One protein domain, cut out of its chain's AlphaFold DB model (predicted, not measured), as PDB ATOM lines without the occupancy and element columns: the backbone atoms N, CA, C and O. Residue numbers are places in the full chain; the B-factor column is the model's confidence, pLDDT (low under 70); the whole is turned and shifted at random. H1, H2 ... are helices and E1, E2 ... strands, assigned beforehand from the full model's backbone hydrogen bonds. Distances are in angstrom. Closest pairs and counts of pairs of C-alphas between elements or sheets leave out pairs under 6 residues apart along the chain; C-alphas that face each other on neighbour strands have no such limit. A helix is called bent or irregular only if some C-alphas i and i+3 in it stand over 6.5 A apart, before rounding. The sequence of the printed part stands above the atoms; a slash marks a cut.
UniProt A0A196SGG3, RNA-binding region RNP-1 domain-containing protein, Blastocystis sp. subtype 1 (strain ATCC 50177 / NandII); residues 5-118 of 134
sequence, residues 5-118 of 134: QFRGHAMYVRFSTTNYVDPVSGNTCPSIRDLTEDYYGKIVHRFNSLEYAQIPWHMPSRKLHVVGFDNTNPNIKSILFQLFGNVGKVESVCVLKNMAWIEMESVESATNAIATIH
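AT A GLANCE: This is residues 5 to 118 of the 134 residues of the protein "RNA-binding region RNP-1 domain-containing protein" of Blastocystis sp. subtype 1 (strain ATCC 50177 / NandII) (UniProt A0A196SGG3). Little regular structure: a small antiparallel sheet, E1 E3 E2, with H2 and H3 over one face makes two layers, and residues 5 to 62 loop widely out to short H1 and back. The 114 printed residues hold H1, E1, H2, E2, E3, H3 in that order, mixed in class, with 45 in named elements. The whole is loose, radius of gyration of the C-alphas 17.8 A, spanning 52 by 35 by 27 A.

HOW THE PARTS SIT: E3, residues 99 to 104, has antiparallel neighbours E1, residues 63 to 67 (N 64 to O 102, 2.8 A), and E2, residues 90 to 96 (N 101 to O 94, 2.8 A), within hydrogen-bond range; E2 and E3 form a hairpin. H2, residues 76 to 85, is on the sheet at a height of 8.7 A; its closest C-alphas to E2 are Phe 81 and Val 93, 6.5 A. E1, H2 and E2 form a split strand-helix-strand unit, E3 between its strands, with a right-handed crossover. H3, residues 107 to 117, is on the same face at a height of 9.4 A. H1, residues 30 to 35, is not on the sheet and is apart from H2 and H3. Every O i to N i+4 pair is within range in H2 and H3; irregular H1, C-alphas 31 and 34 being 7.5 A apart, has 0 of 2, and 2 of 3 O i to N i+3 pairs.

IN THESE COORDINATES: H1 begins at C-alpha 30 (-18.450, -17.034, -12.684); E2 is 17.3 A long; H3, 15.2 A, ends at C-alpha 117 (-34.498, 1.857, 1.705).

THE WHOLE: The printed part has no cut; H1 to E1 is a long link. Residues 52 to 53 are under pLDDT 70.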
ATOM      1  N   GLN A   5     -46.625  -2.614 -10.089       95.12
ATOM      2  CA  GLN A   5     -45.600  -1.860 -10.809       95.12
ATOM      3  C   GLN A   5     -44.323  -1.739  -9.972       95.12
ATOM      4  O   GLN A   5     -44.376  -1.384  -8.791       95.12
ATOM      5  N   PHE A   6     -43.182  -2.019 -10.593       94.31
ATOM      6  CA  PHE A   6     -41.856  -1.887 -10.006       94.31
ATOM      7  C   PHE A   6     -40.852  -1.488 -11.090       94.31
ATOM      8  O   PHE A   6     -40.745  -2.162 -12.116       94.31
ATOM      9  N   ARG A   7     -40.112  -0.394 -10.869       94.12
ATOM     10  CA  ARG A   7     -39.127   0.150 -11.829       94.12
ATOM     11  C   ARG A   7     -39.663   0.245 -13.273       94.12
ATOM     12  O   ARG A   7     -39.011  -0.204 -14.215       94.12
ATOM     13  N   GLY A   8     -40.865   0.788 -13.444       94.69
ATOM     14  CA  GLY A   8     -41.535   1.006 -14.729       94.69
ATOM     15  C   GLY A   8     -42.200  -0.227 -15.344       94.69
ATOM     16  O   GLY A   8     -42.746  -0.127 -16.440       94.69
ATOM     17  N   HIS A   9     -42.157  -1.383 -14.676       96.56
ATOM     18  CA  HIS A   9     -42.646  -2.645 -15.227       96.56
ATOM     19  C   HIS A   9     -43.625  -3.337 -14.283       96.56
ATOM     20  O   HIS A   9     -43.405  -3.414 -13.072       96.56
ATOM     21  N   ALA A  10     -44.682  -3.914 -14.851       96.31
ATOM     22  CA  ALA A  10     -45.620  -4.718 -14.086       96.31
ATOM     23  C   ALA A  10     -44.974  -6.072 -13.784       96.31
ATOM     24  O   ALA A  10     -44.612  -6.818 -14.696       96.31
ATOM     25  N   MET A  11     -44.830  -6.404 -12.502       95.62
ATOM     26  CA  MET A  11     -44.255  -7.683 -12.099       95.62
ATOM     27  C   MET A  11     -45.186  -8.833 -12.472       95.62
ATOM     28  O   MET A  11     -46.361  -8.838 -12.105       95.62
ATOM     29  N   TYR A  12     -44.638  -9.850 -13.128       96.69
ATOM     30  CA  TYR A  12     -45.335 -11.105 -13.376       96.69
ATOM     31  C   TYR A  12     -44.876 -12.154 -12.362       96.69
ATOM     32  O   TYR A  12     -43.703 -12.520 -12.326       96.69
ATOM     33  N   VAL A  13     -45.797 -12.624 -11.518       95.50
ATOM     34  CA  VAL A  13     -45.493 -13.563 -10.429       95.50
ATOM     35  C   VAL A  13     -46.398 -14.782 -10.533       95.50
ATOM     36  O   VAL A  13     -47.622 -14.658 -10.549       95.50
ATOM     37  N   ARG A  14     -45.782 -15.964 -10.558       95.69
ATOM     38  CA  ARG A  14     -46.436 -17.277 -10.599       95.69
ATOM     39  C   ARG A  14     -45.682 -18.264  -9.716       95.69
ATOM     40  O   ARG A  14     -44.516 -18.039  -9.398       95.69
ATOM     41  N   PHE A  15     -46.328 -19.372  -9.370       95.81
ATOM     42  CA  PHE A  15     -45.628 -20.489  -8.748       95.81
ATOM     43  C   PHE A  15     -44.544 -21.032  -9.687       95.81
ATOM     44  O   PHE A  15     -44.760 -21.165 -10.900       95.81
ATOM     45  N   SER A  16     -43.374 -21.306  -9.107       94.88
ATOM     46  CA  SER A  16     -42.284 -21.975  -9.811       94.88
ATOM     47  C   SER A  16     -42.675 -23.416 -10.132       94.88
ATOM     48  O   SER A  16     -43.477 -24.029  -9.429       94.88
ATOM     49  N   THR A  17     -42.095 -23.959 -11.198       96.00
ATOM     50  CA  THR A  17     -42.150 -25.394 -11.504       96.00
ATOM     51  C   THR A  17     -41.021 -26.174 -10.825       96.00
ATOM     52  O   THR A  17     -41.028 -27.399 -10.861       96.00
ATOM     53  N   THR A  18     -40.043 -25.480 -10.238       93.94
ATOM     54  CA  THR A  18     -38.959 -26.067  -9.441       93.94
ATOM     55  C   THR A  18     -39.243 -25.899  -7.951       93.94
ATOM     56  O   THR A  18     -39.833 -24.905  -7.528       93.94
ATOM     57  N   ASN A  19     -38.791 -26.866  -7.150       93.06
ATOM     58  CA  ASN A  19     -39.062 -26.902  -5.708       93.06
ATOM     59  C   ASN A  19     -37.933 -26.302  -4.856       93.06
ATOM     60  O   ASN A  19     -38.106 -26.130  -3.654       93.06
ATOM     61  N   TYR A  20     -36.778 -26.009  -5.456       89.62
ATOM     62  CA  TYR A  20     -35.636 -25.397  -4.785       89.62
ATOM     63  C   TYR A  20     -34.792 -24.587  -5.782       89.62
ATOM     64  O   TYR A  20     -34.968 -24.704  -6.997       89.62
ATOM     65  N   VAL A  21     -33.908 -23.744  -5.248       88.19
ATOM     66  CA  VAL A  21     -32.912 -22.970  -6.001       88.19
ATOM     67  C   VAL A  21     -31.536 -23.531  -5.650       88.19
ATOM     68  O   VAL A  21     -31.232 -23.681  -4.467       88.19
ATOM     69  N   ASP A  22     -30.725 -23.868  -6.654       84.44
ATOM     70  CA  ASP A  22     -29.374 -24.394  -6.436       84.44
ATOM     71  C   ASP A  22     -28.475 -23.336  -5.767       84.44
ATOM     72  O   ASP A  22     -28.425 -22.195  -6.240       84.44
ATOM     73  N   PRO A  23     -27.738 -23.681  -4.695       81.75
ATOM     74  CA  PRO A  23     -26.815 -22.752  -4.064       81.75
ATOM     75  C   PRO A  23     -25.616 -22.462  -4.971       81.75
ATOM     76  O   PRO A  23     -25.179 -23.296  -5.771       81.75
ATOM     77  N   VAL A  24     -25.023 -21.282  -4.795       81.94
ATOM     78  CA  VAL A  24     -23.739 -20.963  -5.420       81.94
ATOM     79  C   VAL A  24     -22.666 -21.885  -4.842       81.94
ATOM     80  O   VAL A  24     -22.483 -21.967  -3.631       81.94
ATOM     81  N   SER A  25     -21.934 -22.568  -5.716       80.12
ATOM     82  CA  SER A  25     -20.838 -23.468  -5.361       80.12
ATOM     83  C   SER A  25     -19.549 -23.059  -6.072       80.12
ATOM     84  O   SER A  25     -19.555 -22.212  -6.965       80.12
ATOM     85  N   GLY A  26     -18.428 -23.698  -5.722       73.94
ATOM     86  CA  GLY A  26     -17.151 -23.494  -6.419       73.94
ATOM     87  C   GLY A  26     -17.184 -23.849  -7.913       73.94
ATOM     88  O   GLY A  26     -16.338 -23.373  -8.662       73.94
ATOM     89  N   ASN A  27     -18.180 -24.629  -8.348       78.56
ATOM     90  CA  ASN A  27     -18.370 -25.029  -9.745       78.56
ATOM     91  C   ASN A  27     -19.378 -24.143 -10.494       78.56
ATOM     92  O   ASN A  27     -19.607 -24.341 -11.687       78.56
ATOM     93  N   THR A  28     -20.012 -23.184  -9.812       81.75
ATOM     94  CA  THR A  28     -20.954 -22.261 -10.446       81.75
ATOM     95  C   THR A  28     -20.204 -21.362 -11.423       81.75
ATOM     96  O   THR A  28     -19.167 -20.788 -11.087       81.75
ATOM     97  N   CYS A  29     -20.733 -21.232 -12.643       78.31
ATOM     98  CA  CYS A  29     -20.139 -20.379 -13.666       78.31
ATOM     99  C   CYS A  29     -19.932 -18.954 -13.112       78.31
ATOM    100  O   CYS A  29     -20.890 -18.372 -12.596       78.31
ATOM    101  N   PRO A  30     -18.729 -18.359 -13.237       81.75
ATOM    102  CA  PRO A  30     -18.450 -17.034 -12.684       81.75
ATOM    103  C   PRO A  30     -19.449 -15.958 -13.126       81.75
ATOM    104  O   PRO A  30     -19.802 -15.095 -12.334       81.75
ATOM    105  N   SER A  31     -19.960 -16.050 -14.360       83.38
ATOM    106  CA  SER A  31     -20.925 -15.089 -14.921       83.38
ATOM    107  C   SER A  31     -22.299 -15.076 -14.240       83.38
ATOM    108  O   SER A  31     -23.027 -14.100 -14.390       83.38
ATOM    109  N   ILE A  32     -22.657 -16.128 -13.495       81.44
ATOM    110  CA  ILE A  32     -23.940 -16.220 -12.775       81.44
ATOM    111  C   ILE A  32     -23.760 -16.268 -11.259       81.44
ATOM    112  O   ILE A  32     -24.738 -16.384 -10.525       81.44
ATOM    113  N   ARG A  33     -22.513 -16.202 -10.780       80.00
ATOM    114  CA  ARG A  33     -22.177 -16.376  -9.366       80.00
ATOM    115  C   ARG A  33     -22.872 -15.346  -8.477       80.00
ATOM    116  O   ARG A  33     -23.329 -15.702  -7.400       80.00
ATOM    117  N   ASP A  34     -23.006 -14.118  -8.967       83.88
ATOM    118  CA  ASP A  34     -23.613 -13.005  -8.230       83.88
ATOM    119  C   ASP A  34     -25.129 -12.876  -8.482       83.88
ATOM    120  O   ASP A  34     -25.763 -11.935  -8.011       83.88
ATOM    121  N   LEU A  35     -25.730 -13.807  -9.239       86.94
ATOM    122  CA  LEU A  35     -27.170 -13.819  -9.541       86.94
ATOM    123  C   LEU A  35     -27.987 -14.664  -8.556       86.94
ATOM    124  O   LEU A  35     -29.216 -14.573  -8.553       86.94
ATOM    125  N   THR A  36     -27.322 -15.465  -7.723       86.94
ATOM    126  CA  THR A  36     -27.953 -16.266  -6.673       86.94
ATOM    127  C   THR A  36     -27.362 -15.878  -5.329       86.94
ATOM    128  O   THR A  36     -26.151 -15.920  -5.134       86.94
ATOM    129  N   GLU A  37     -28.221 -15.541  -4.376       85.00
ATOM    130  CA  GLU A  37     -27.803 -15.152  -3.035       85.00
ATOM    131  C   GLU A  37     -28.622 -15.902  -1.987       85.00
ATOM    132  O   GLU A  37     -29.849 -15.981  -2.075       85.00
ATOM    133  N   ASP A  38     -27.932 -16.443  -0.982       85.81
ATOM    134  CA  ASP A  38     -28.572 -17.068   0.169       85.81
ATOM    135  C   ASP A  38     -28.891 -16.011   1.237       85.81
ATOM    136  O   ASP A  38     -28.027 -15.266   1.714       85.81
ATOM    137  N   TYR A  39     -30.166 -15.943   1.607       85.88
ATOM    138  CA  TYR A  39     -30.669 -15.059   2.651       85.88
ATOM    139  C   TYR A  39     -31.005 -15.812   3.946       85.88
ATOM    140  O   TYR A  39     -31.466 -15.176   4.895       85.88
ATOM    141  N   TYR A  40     -30.804 -17.131   4.024       84.31
ATOM    142  CA  TYR A  40     -31.084 -17.914   5.226       84.31
ATOM    143  C   TYR A  40     -30.325 -17.367   6.446       84.31
ATOM    144  O   TYR A  40     -29.161 -16.978   6.367       84.31
ATOM    145  N   GLY A  41     -31.010 -17.274   7.591       78.12
ATOM    146  CA  GLY A  41     -30.434 -16.772   8.845       78.12
ATOM    147  C   GLY A  41     -30.161 -15.261   8.913       78.12
ATOM    148  O   GLY A  41     -29.790 -14.768   9.978       78.12
ATOM    149  N   LYS A  42     -30.366 -14.487   7.835       79.75
ATOM    150  CA  LYS A  42     -30.201 -13.025   7.889       79.75
ATOM    151  C   LYS A  42     -31.286 -12.379   8.766       79.75
ATOM    152  O   LYS A  42     -32.470 -12.689   8.652       79.75
ATOM    153  N   ILE A  43     -30.886 -11.406   9.589       71.19
ATOM    154  CA  ILE A  43     -31.742 -10.696  10.572       71.19
ATOM    155  C   ILE A  43     -32.871  -9.883   9.897       71.19
ATOM    156  O   ILE A  43     -33.821  -9.457  10.546       71.19
ATOM    157  N   VAL A  44     -32.796  -9.695   8.578       71.38
ATOM    158  CA  VAL A  44     -33.739  -8.898   7.777       71.38
ATOM    159  C   VAL A  44     -35.121  -9.540   7.621       71.38
ATOM    160  O   VAL A  44     -36.078  -8.861   7.246       71.38
ATOM    161  N   HIS A  45     -35.241 -10.843   7.889       77.88
ATOM    162  CA  HIS A  45     -36.500 -11.567   7.731       77.88
ATOM    163  C   HIS A  45     -37.474 -11.244   8.851       77.88
ATOM    164  O   HIS A  45     -37.160 -11.383  10.031       77.88
ATOM    165  N   ARG A  46     -38.702 -10.885   8.474       76.62
ATOM    166  CA  ARG A  46     -39.763 -10.577   9.438       76.62
ATOM    167  C   ARG A  46     -40.462 -11.813   9.986       76.62
ATOM    168  O   ARG A  46     -41.115 -11.691  10.999       76.62
ATOM    169  N   PHE A  47     -40.326 -12.982   9.361       78.06
ATOM    170  CA  PHE A  47     -41.060 -14.201   9.729       78.06
ATOM    171  C   PHE A  47     -40.136 -15.272  10.321       78.06
ATOM    172  O   PHE A  47     -40.129 -16.417   9.881       78.06
ATOM    173  N   ASN A  48     -39.311 -14.883  11.292       74.44
ATOM    174  CA  ASN A  48     -38.344 -15.771  11.945       74.44
ATOM    175  C   ASN A  48     -38.831 -16.329  13.298       74.44
ATOM    176  O   ASN A  48     -38.107 -17.087  13.938       74.44
ATOM    177  N   SER A  49     -40.046 -15.981  13.733       74.38
ATOM    178  CA  SER A  49     -40.664 -16.527  14.942       74.38
ATOM    179  C   SER A  49     -42.170 -16.741  14.764       74.38
ATOM    180  O   SER A  49     -42.810 -16.121  13.911       74.38
ATOM    181  N   LEU A  50     -42.744 -17.612  15.603       73.81
ATOM    182  CA  LEU A  50     -44.189 -17.879  15.667       73.81
ATOM    183  C   LEU A  50     -45.016 -16.618  15.959       73.81
ATOM    184  O   LEU A  50     -46.133 -16.497  15.466       73.81
ATOM    185  N   GLU A  51     -44.461 -15.680  16.725       74.50
ATOM    186  CA  GLU A  51     -45.107 -14.407  17.056       74.50
ATOM    187  C   GLU A  51     -45.232 -13.514  15.816       74.50
ATOM    188  O   GLU A  51     -46.309 -12.999  15.516       74.50
ATOM    189  N   TYR A  52     -44.159 -13.399  15.027       68.50
ATOM    190  CA  TYR A  52     -44.183 -12.593  13.808       68.50
ATOM    191  C   TYR A  52     -44.897 -13.280  12.632       68.50
ATOM    192  O   TYR A  52     -45.368 -12.599  11.721       68.50
ATOM    193  N   ALA A  53     -45.029 -14.612  12.650       68.44
ATOM    194  CA  ALA A  53     -45.778 -15.369  11.642       68.44
ATOM    195  C   ALA A  53     -47.262 -14.963  11.556       68.44
ATOM    196  O   ALA A  53     -47.901 -15.197  10.531       68.44
ATOM    197  N   GLN A  54     -47.804 -14.341  12.608       71.62
ATOM    198  CA  GLN A  54     -49.197 -13.893  12.667       71.62
ATOM    199  C   GLN A  54     -49.414 -12.455  12.179       71.62
ATOM    200  O   GLN A  54     -50.559 -12.001  12.127       71.62
ATOM    201  N   ILE A  55     -48.356 -11.722  11.815       72.44
ATOM    202  CA  ILE A  55     -48.507 -10.343  11.341       72.44
ATOM    203  C   ILE A  55     -49.261 -10.341  10.002       72.44
ATOM    204  O   ILE A  55     -48.845 -11.032   9.067       72.44
ATOM    205  N   PRO A  56     -50.348  -9.553   9.873       76.75
ATOM    206  CA  PRO A  56     -51.114  -9.471   8.639       76.75
ATOM    207  C   PRO A  56     -50.259  -9.048   7.444       76.75
ATOM    208  O   PRO A  56     -49.507  -8.073   7.498       76.75
ATOM    209  N   TRP A  57     -50.433  -9.747   6.327       78.12
ATOM    210  CA  TRP A  57     -49.841  -9.352   5.055       78.12
ATOM    211  C   TRP A  57     -50.481  -8.054   4.564       78.12
ATOM    212  O   TRP A  57     -51.699  -7.968   4.400       78.12
ATOM    213  N   HIS A  58     -49.657  -7.045   4.298       86.81
ATOM    214  CA  HIS A  58     -50.127  -5.773   3.763       86.81
ATOM    215  C   HIS A  58     -50.056  -5.775   2.236       86.81
ATOM    216  O   HIS A  58     -49.027  -6.109   1.645       86.81
ATOM    217  N   MET A  59     -51.149  -5.372   1.586       90.06
ATOM    218  CA  MET A  59     -51.126  -5.096   0.153       90.06
ATOM    219  C   MET A  59     -50.260  -3.858  -0.128       90.06
ATOM    220  O   MET A  59     -50.281  -2.917   0.673       90.06
ATOM    221  N   PRO A  60     -49.523  -3.815  -1.255       94.38
ATOM    222  CA  PRO A  60     -48.804  -2.614  -1.661       94.38
ATOM    223  C   PRO A  60     -49.741  -1.409  -1.730       94.38
ATOM    224  O   PRO A  60     -50.825  -1.479  -2.308       94.38
ATOM    225  N   SER A  61     -49.317  -0.302  -1.129       96.19
ATOM    226  CA  SER A  61     -50.084   0.936  -1.078       96.19
ATOM    227  C   SER A  61     -49.144   2.136  -1.165       96.19
ATOM    228  O   SER A  61     -47.940   2.002  -0.962       96.19
ATOM    229  N   ARG A  62     -49.704   3.319  -1.429       97.06
ATOM    230  CA  ARG A  62     -48.974   4.598  -1.398       97.06
ATOM    231  C   ARG A  62     -48.466   4.972  -0.006       97.06
ATOM    232  O   ARG A  62     -47.545   5.772   0.110       97.06
ATOM    233  N   LYS A  63     -49.085   4.421   1.041       97.12
ATOM    234  CA  LYS A  63     -48.821   4.764   2.435       97.12
ATOM    235  C   LYS A  63     -47.932   3.708   3.081       97.12
ATOM    236  O   LYS A  63     -48.294   2.536   3.178       97.12
ATOM    237  N   LEU A  64     -46.774   4.149   3.544       96.12
ATOM    238  CA  LEU A  64     -45.749   3.330   4.169       96.12
ATOM    239  C   LEU A  64     -45.765   3.529   5.681       96.12
ATOM    240  O   LEU A  64     -45.778   4.661   6.166       96.12
ATOM    241  N   HIS A  65     -45.734   2.415   6.411       94.31
ATOM    242  CA  HIS A  65     -45.451   2.392   7.841       94.31
ATOM    243  C   HIS A  65     -43.950   2.201   8.047       94.31
ATOM    244  O   HIS A  65     -43.393   1.178   7.641       94.31
ATOM    245  N   VAL A  66     -43.296   3.171   8.676       92.44
ATOM    246  CA  VAL A  66     -41.849   3.159   8.907       92.44
ATOM    247  C   VAL A  66     -41.579   3.089  10.402       92.44
ATOM    248  O   VAL A  66     -42.143   3.854  11.179       92.44
ATOM    249  N   VAL A  67     -40.704   2.167  10.796       89.75
ATOM    250  CA  VAL A  67     -40.267   1.935  12.180       89.75
ATOM    251  C   VAL A  67     -38.759   1.698  12.209       89.75
ATOM    252  O   VAL A  67     -38.160   1.400  11.176       89.75
ATOM    253  N   GLY A  68     -38.157   1.798  13.394       87.25
ATOM    254  CA  GLY A  68     -36.739   1.484  13.603       87.25
ATOM    255  C   GLY A  68     -35.777   2.640  13.331       87.25
ATOM    256  O   GLY A  68     -34.578   2.400  13.239       87.25
ATOM    257  N   PHE A  69     -36.279   3.871  13.219       87.81
ATOM    258  CA  PHE A  69     -35.464   5.081  13.110       87.81
ATOM    259  C   PHE A  69     -35.193   5.723  14.479       87.81
ATOM    260  O   PHE A  69     -35.952   5.506  15.426       87.81
ATOM    261  N   ASP A  70     -34.140   6.539  14.578       87.12
ATOM    262  CA  ASP A  70     -33.876   7.351  15.774       87.12
ATOM    263  C   ASP A  70     -34.891   8.499  15.893       87.12
ATOM    264  O   ASP A  70     -34.851   9.486  15.156       87.12
ATOM    265  N   ASN A  71     -35.829   8.356  16.828       85.00
ATOM    266  CA  ASN A  71     -36.873   9.343  17.077       85.00
ATOM    267  C   ASN A  71     -36.453  10.475  18.023       85.00
ATOM    268  O   ASN A  71     -37.232  11.408  18.219       85.00
ATOM    269  N   THR A  72     -35.256  10.402  18.610       87.88
ATOM    270  CA  THR A  72     -34.709  11.471  19.453       87.88
ATOM    271  C   THR A  72     -34.142  12.611  18.611       87.88
ATOM    272  O   THR A  72     -34.039  13.746  19.079       87.88
ATOM    273  N   ASN A  73     -33.837  12.335  17.339       87.94
ATOM    274  CA  ASN A  73     -33.329  13.321  16.405       87.94
ATOM    275  C   ASN A  73     -34.418  14.356  16.038       87.94
ATOM    276  O   ASN A  73     -35.410  14.004  15.392       87.94
ATOM    277  N   PRO A  74     -34.234  15.654  16.354       89.62
ATOM    278  CA  PRO A  74     -35.237  16.685  16.080       89.62
ATOM    279  C   PRO A  74     -35.489  16.898  14.579       89.62
ATOM    280  O   PRO A  74     -36.564  17.349  14.184       89.62
ATOM    281  N   ASN A  75     -34.530  16.529  13.727       91.25
ATOM    282  CA  ASN A  75     -34.619  16.663  12.276       91.25
ATOM    283  C   ASN A  75     -35.190  15.413  11.591       91.25
ATOM    284  O   ASN A  75     -35.244  15.368  10.359       91.25
ATOM    285  N   ILE A  76     -35.651  14.409  12.349       91.12
ATOM    286  CA  ILE A  76     -36.073  13.114  11.802       91.12
ATOM    287  C   ILE A  76     -37.134  13.233  10.706       91.12
ATOM    288  O   ILE A  76     -37.059  12.550   9.690       91.12
ATOM    289  N   LYS A  77     -38.089  14.158  10.849       93.56
ATOM    290  CA  LYS A  77     -39.120  14.394   9.831       93.56
ATOM    291  C   LYS A  77     -38.511  14.836   8.496       93.56
ATOM    292  O   LYS A  77     -38.916  14.331   7.453       93.56
ATOM    293  N   SER A  78     -37.549  15.761   8.532       93.50
ATOM    294  CA  SER A  78     -36.861  16.257   7.333       93.50
ATOM    295  C   SER A  78     -35.983  15.176   6.711       93.50
ATOM    296  O   SER A  78     -35.951  15.035   5.493       93.50
ATOM    297  N   ILE A  79     -35.311  14.382   7.548       92.44
ATOM    298  CA  ILE A  79     -34.481  13.255   7.119       92.44
ATOM    299  C   ILE A  79     -35.331  12.210   6.388       92.44
ATOM    300  O   ILE A  79     -34.991  11.816   5.277       92.44
ATOM    301  N   LEU A  80     -36.463  11.800   6.973       93.25
ATOM    302  CA  LEU A  80     -37.392  10.862   6.340       93.25
ATOM    303  C   LEU A  80     -37.953  11.432   5.033       93.25
ATOM    304  O   LEU A  80     -38.001  10.727   4.031       93.25
ATOM    305  N   PHE A  81     -38.327  12.712   5.012       95.31
ATOM    306  CA  PHE A  81     -38.801  13.357   3.790       95.31
ATOM    307  C   PHE A  81     -37.746  13.313   2.673       95.31
ATOM    308  O   PHE A  81     -38.056  12.912   1.556       95.31
ATOM    309  N   GLN A  82     -36.495  13.666   2.977       93.62
ATOM    310  CA  GLN A  82     -35.404  13.659   2.004       93.62
ATOM    311  C   GLN A  82     -35.057  12.240   1.535       93.62
ATOM    312  O   GLN A  82     -34.901  12.006   0.339       93.62
ATOM    313  N   LEU A  83     -34.968  11.284   2.461       92.31
ATOM    314  CA  LEU A  83     -34.631   9.894   2.161       92.31
ATOM    315  C   LEU A  83     -35.624   9.269   1.180       92.31
ATOM    316  O   LEU A  83     -35.220   8.684   0.178       92.31
ATOM    317  N   PHE A  84     -36.920   9.411   1.458       94.81
ATOM    318  CA  PHE A  84     -37.962   8.886   0.583       94.81
ATOM    319  C   PHE A  84     -38.091   9.722  -0.697       94.81
ATOM    320  O   PHE A  84     -38.327   9.157  -1.764       94.81
ATOM    321  N   GLY A  85     -37.810  11.029  -0.615       94.50
ATOM    322  CA  GLY A  85     -37.715  11.947  -1.752       94.50
ATOM    323  C   GLY A  85     -36.701  11.522  -2.819       94.50
ATOM    324  O   GLY A  85     -36.919  11.769  -4.002       94.50
ATOM    325  N   ASN A  86     -35.627  10.826  -2.429       90.88
ATOM    326  CA  ASN A  86     -34.620  10.314  -3.365       90.88
ATOM    327  C   ASN A  86     -35.136   9.170  -4.256       90.88
ATOM    328  O   ASN A  86     -34.529   8.879  -5.283       90.88
ATOM    329  N   VAL A  87     -36.220   8.495  -3.857       89.50
ATOM    330  CA  VAL A  87     -36.765   7.314  -4.558       89.50
ATOM    331  C   VAL A  87     -38.111   7.615  -5.229       89.50
ATOM    332  O   VAL A  87     -38.597   6.844  -6.056       89.50
ATOM    333  N   GLY A  88     -38.710   8.761  -4.912       92.19
ATOM    334  CA  GLY A  88     -39.857   9.320  -5.614       92.19
ATOM    335  C   GLY A  88     -40.499  10.457  -4.831       92.19
ATOM    336  O   GLY A  88     -40.061  10.813  -3.739       92.19
ATOM    337  N   LYS A  89     -41.550  11.055  -5.391       96.88
ATOM    338  CA  LYS A  89     -42.187  12.218  -4.770       96.88
ATOM    339  C   LYS A  89     -42.939  11.823  -3.496       96.88
ATOM    340  O   LYS A  89     -43.832  10.974  -3.518       96.88
ATOM    341  N   VAL A  90     -42.605  12.505  -2.403       98.12
ATOM    342  CA  VAL A  90     -43.279  12.387  -1.106       98.12
ATOM    343  C   VAL A  90     -44.386  13.432  -1.018       98.12
ATOM    344  O   VAL A  90     -44.141  14.625  -1.206       98.12
ATOM    345  N   GLU A  91     -45.605  12.995  -0.724       98.12
ATOM    346  CA  GLU A  91     -46.760  13.873  -0.524       98.12
ATOM    347  C   GLU A  91     -46.897  14.306   0.934       98.12
ATOM    348  O   GLU A  91     -47.163  15.474   1.214       98.12
ATOM    349  N   SER A  92     -46.700  13.381   1.878       97.50
ATOM    350  CA  SER A  92     -46.823  13.689   3.301       97.50
ATOM    351  C   SER A  92     -45.921  12.818   4.178       97.50
ATOM    352  O   SER A  92     -45.626  11.663   3.867       97.50
ATOM    353  N   VAL A  93     -45.469  13.394   5.298       97.19
ATOM    354  CA  VAL A  93     -44.732  12.690   6.357       97.19
ATOM    355  C   VAL A  93     -45.345  13.053   7.702       97.19
ATOM    356  O   VAL A  93     -45.385  14.228   8.084       97.19
ATOM    357  N   CYS A  94     -45.788  12.038   8.438       96.56
ATOM    358  CA  CYS A  94     -46.342  12.169   9.779       96.56
ATOM    359  C   CYS A  94     -45.552  11.281  10.744       96.56
ATOM    360  O   CYS A  94     -45.572  10.060  10.618       96.56
ATOM    361  N   VAL A  95     -44.852  11.890  11.701       94.69
ATOM    362  CA  VAL A  95     -44.066  11.173  12.715       94.69
ATOM    363  C   VAL A  95     -44.902  11.040  13.984       94.69
ATOM    364  O   VAL A  95     -45.426  12.032  14.488       94.69
ATOM    365  N   LEU A  96     -45.017   9.821  14.509       91.06
ATOM    366  CA  LEU A  96     -45.692   9.506  15.764       91.06
ATOM    367  C   LEU A  96     -44.755   8.691  16.656       91.06
ATOM    368  O   LEU A  96     -44.585   7.495  16.446       91.06
ATOM    369  N   LYS A  97     -44.201   9.316  17.700       87.25
ATOM    370  CA  LYS A  97     -43.302   8.665  18.668       87.25
ATOM    371  C   LYS A  97     -42.173   7.887  17.976       87.25
ATOM    372  O   LYS A  97     -41.188   8.489  17.588       87.25
ATOM    373  N   ASN A  98     -42.286   6.567  17.868       89.25
ATOM    374  CA  ASN A  98     -41.293   5.629  17.336       89.25
ATOM    375  C   ASN A  98     -41.649   5.080  15.940       89.25
ATOM    376  O   ASN A  98     -41.013   4.139  15.463       89.25
ATOM    377  N   MET A  99     -42.682   5.630  15.306       93.50
ATOM    378  CA  MET A  99     -43.148   5.241  13.980       93.50
ATOM    379  C   MET A  99     -43.440   6.466  13.117       93.50
ATOM    380  O   MET A  99     -43.620   7.579  13.615       93.50
ATOM    381  N   ALA A 100     -43.494   6.273  11.807       95.25
ATOM    382  CA  ALA A 100     -43.861   7.312  10.863       95.25
ATOM    383  C   ALA A 100     -44.749   6.755   9.751       95.25
ATOM    384  O   ALA A 100     -44.579   5.622   9.300       95.25
ATOM    385  N   TRP A 101     -45.678   7.586   9.296       97.31
ATOM    386  CA  TRP A 101     -46.432   7.381   8.070       97.31
ATOM    387  C   TRP A 101     -45.832   8.243   6.975       97.31
ATOM    388  O   TRP A 101     -45.700   9.458   7.149       97.31
ATOM    389  N   ILE A 102     -45.494   7.616   5.855       97.44
ATOM    390  CA  ILE A 102     -44.988   8.301   4.667       97.44
ATOM    391  C   ILE A 102     -45.931   8.006   3.517       97.44
ATOM    392  O   ILE A 102     -46.219   6.845   3.232       97.44
ATOM    393  N   GLU A 103     -46.430   9.048   2.877       98.19
ATOM    394  CA  GLU A 103     -47.297   8.939   1.714       98.19
ATOM    395  C   GLU A 103     -46.519   9.326   0.461       98.19
ATOM    396  O   GLU A 103     -46.014  10.445   0.351       98.19
ATOM    397  N   MET A 104     -46.399   8.377  -0.462       98.06
ATOM    398  CA  MET A 104     -45.764   8.563  -1.762       98.06
ATOM    399  C   MET A 104     -46.818   8.903  -2.820       98.06
ATOM    400  O   MET A 104     -47.990   8.539  -2.687       98.06
ATOM    401  N   GLU A 105     -46.399   9.524  -3.922       97.69
ATOM    402  CA  GLU A 105     -47.299   9.885  -5.032       97.69
ATOM    403  C   GLU A 105     -48.008   8.682  -5.682       97.69
ATOM    404  O   GLU A 105     -49.114   8.800  -6.215       97.69
ATOM    405  N   SER A 106     -47.384   7.501  -5.657       96.62
ATOM    406  CA  SER A 106     -47.885   6.302  -6.330       96.62
ATOM    407  C   SER A 106     -47.508   5.021  -5.584       96.62
ATOM    408  O   SER A 106     -46.562   4.981  -4.794       96.62
ATOM    409  N   VAL A 107     -48.269   3.948  -5.832       96.62
ATOM    410  CA  VAL A 107     -47.969   2.612  -5.280       96.62
ATOM    411  C   VAL A 107     -46.616   2.116  -5.787       96.62
ATOM    412  O   VAL A 107     -45.874   1.481  -5.042       96.62
ATOM    413  N   GLU A 108     -46.272   2.434  -7.034       96.00
ATOM    414  CA  GLU A 108     -44.972   2.105  -7.614       96.00
ATOM    415  C   GLU A 108     -43.837   2.799  -6.858       96.00
ATOM    416  O   GLU A 108     -42.883   2.141  -6.450       96.00
ATOM    417  N   SER A 109     -43.959   4.105  -6.606       96.31
ATOM    418  CA  SER A 109     -42.957   4.865  -5.856       96.31
ATOM    419  C   SER A 109     -42.768   4.303  -4.445       96.31
ATOM    420  O   SER A 109     -41.637   4.080  -4.014       96.31
ATOM    421  N   ALA A 110     -43.861   3.964  -3.759       96.69
ATOM    422  CA  ALA A 110     -43.809   3.295  -2.461       96.69
ATOM    423  C   ALA A 110     -43.141   1.909  -2.527       96.69
ATOM    424  O   ALA A 110     -42.346   1.558  -1.656       96.69
ATOM    425  N   THR A 111     -43.409   1.137  -3.582       95.44
ATOM    426  CA  THR A 111     -42.795  -0.182  -3.809       95.44
ATOM    427  C   THR A 111     -41.291  -0.054  -4.065       95.44
ATOM    428  O   THR A 111     -40.495  -0.774  -3.460       95.44
ATOM    429  N   ASN A 112     -40.886   0.912  -4.893       94.69
ATOM    430  CA  ASN A 112     -39.482   1.235  -5.155       94.69
ATOM    431  C   ASN A 112     -38.766   1.702  -3.875       94.69
ATOM    432  O   ASN A 112     -37.634   1.282  -3.617       94.69
ATOM    433  N   ALA A 113     -39.432   2.520  -3.052       94.44
ATOM    434  CA  ALA A 113     -38.904   3.006  -1.781       94.44
ATOM    435  C   ALA A 113     -38.623   1.857  -0.805       94.44
ATOM    436  O   ALA A 113     -37.517   1.776  -0.275       94.44
ATOM    437  N   ILE A 114     -39.566   0.922  -0.620       92.50
ATOM    438  CA  ILE A 114     -39.347  -0.262   0.229       92.50
ATOM    439  C   ILE A 114     -38.142  -1.066  -0.272       92.50
ATOM    440  O   ILE A 114     -37.263  -1.389   0.521       92.50
ATOM    441  N   ALA A 115     -38.078  -1.366  -1.571       90.88
ATOM    442  CA  ALA A 115     -37.009  -2.188  -2.140       90.88
ATOM    443  C   ALA A 115     -35.610  -1.560  -2.011       90.88
ATOM    444  O   ALA A 115     -34.616  -2.279  -2.024       90.88
ATOM    445  N   THR A 116     -35.532  -0.231  -1.909       90.19
ATOM    446  CA  THR A 116     -34.261   0.511  -1.890       90.19
ATOM    447  C   THR A 116     -33.824   0.885  -0.474       90.19
ATOM    448  O   THR A 116     -32.638   0.853  -0.167       90.19
ATOM    449  N   ILE A 117     -34.773   1.259   0.388       90.38
ATOM    450  CA  ILE A 117     -34.498   1.857   1.705       90.38
ATOM    451  C   ILE A 117     -34.642   0.833   2.840       90.38
ATOM    452  O   ILE A 117     -34.092   1.019   3.928       90.38
ATOM    453  N   HIS A 118     -35.394  -0.255   2.648       88.62
ATOM    454  CA  HIS A 118     -35.581  -1.211   3.734       88.62
ATOM    455  C   HIS A 118     -34.236  -1.802   4.186       88.62
ATOM    456  O   HIS A 118     -33.440  -2.260   3.373       88.62
TER     457      HIS A 118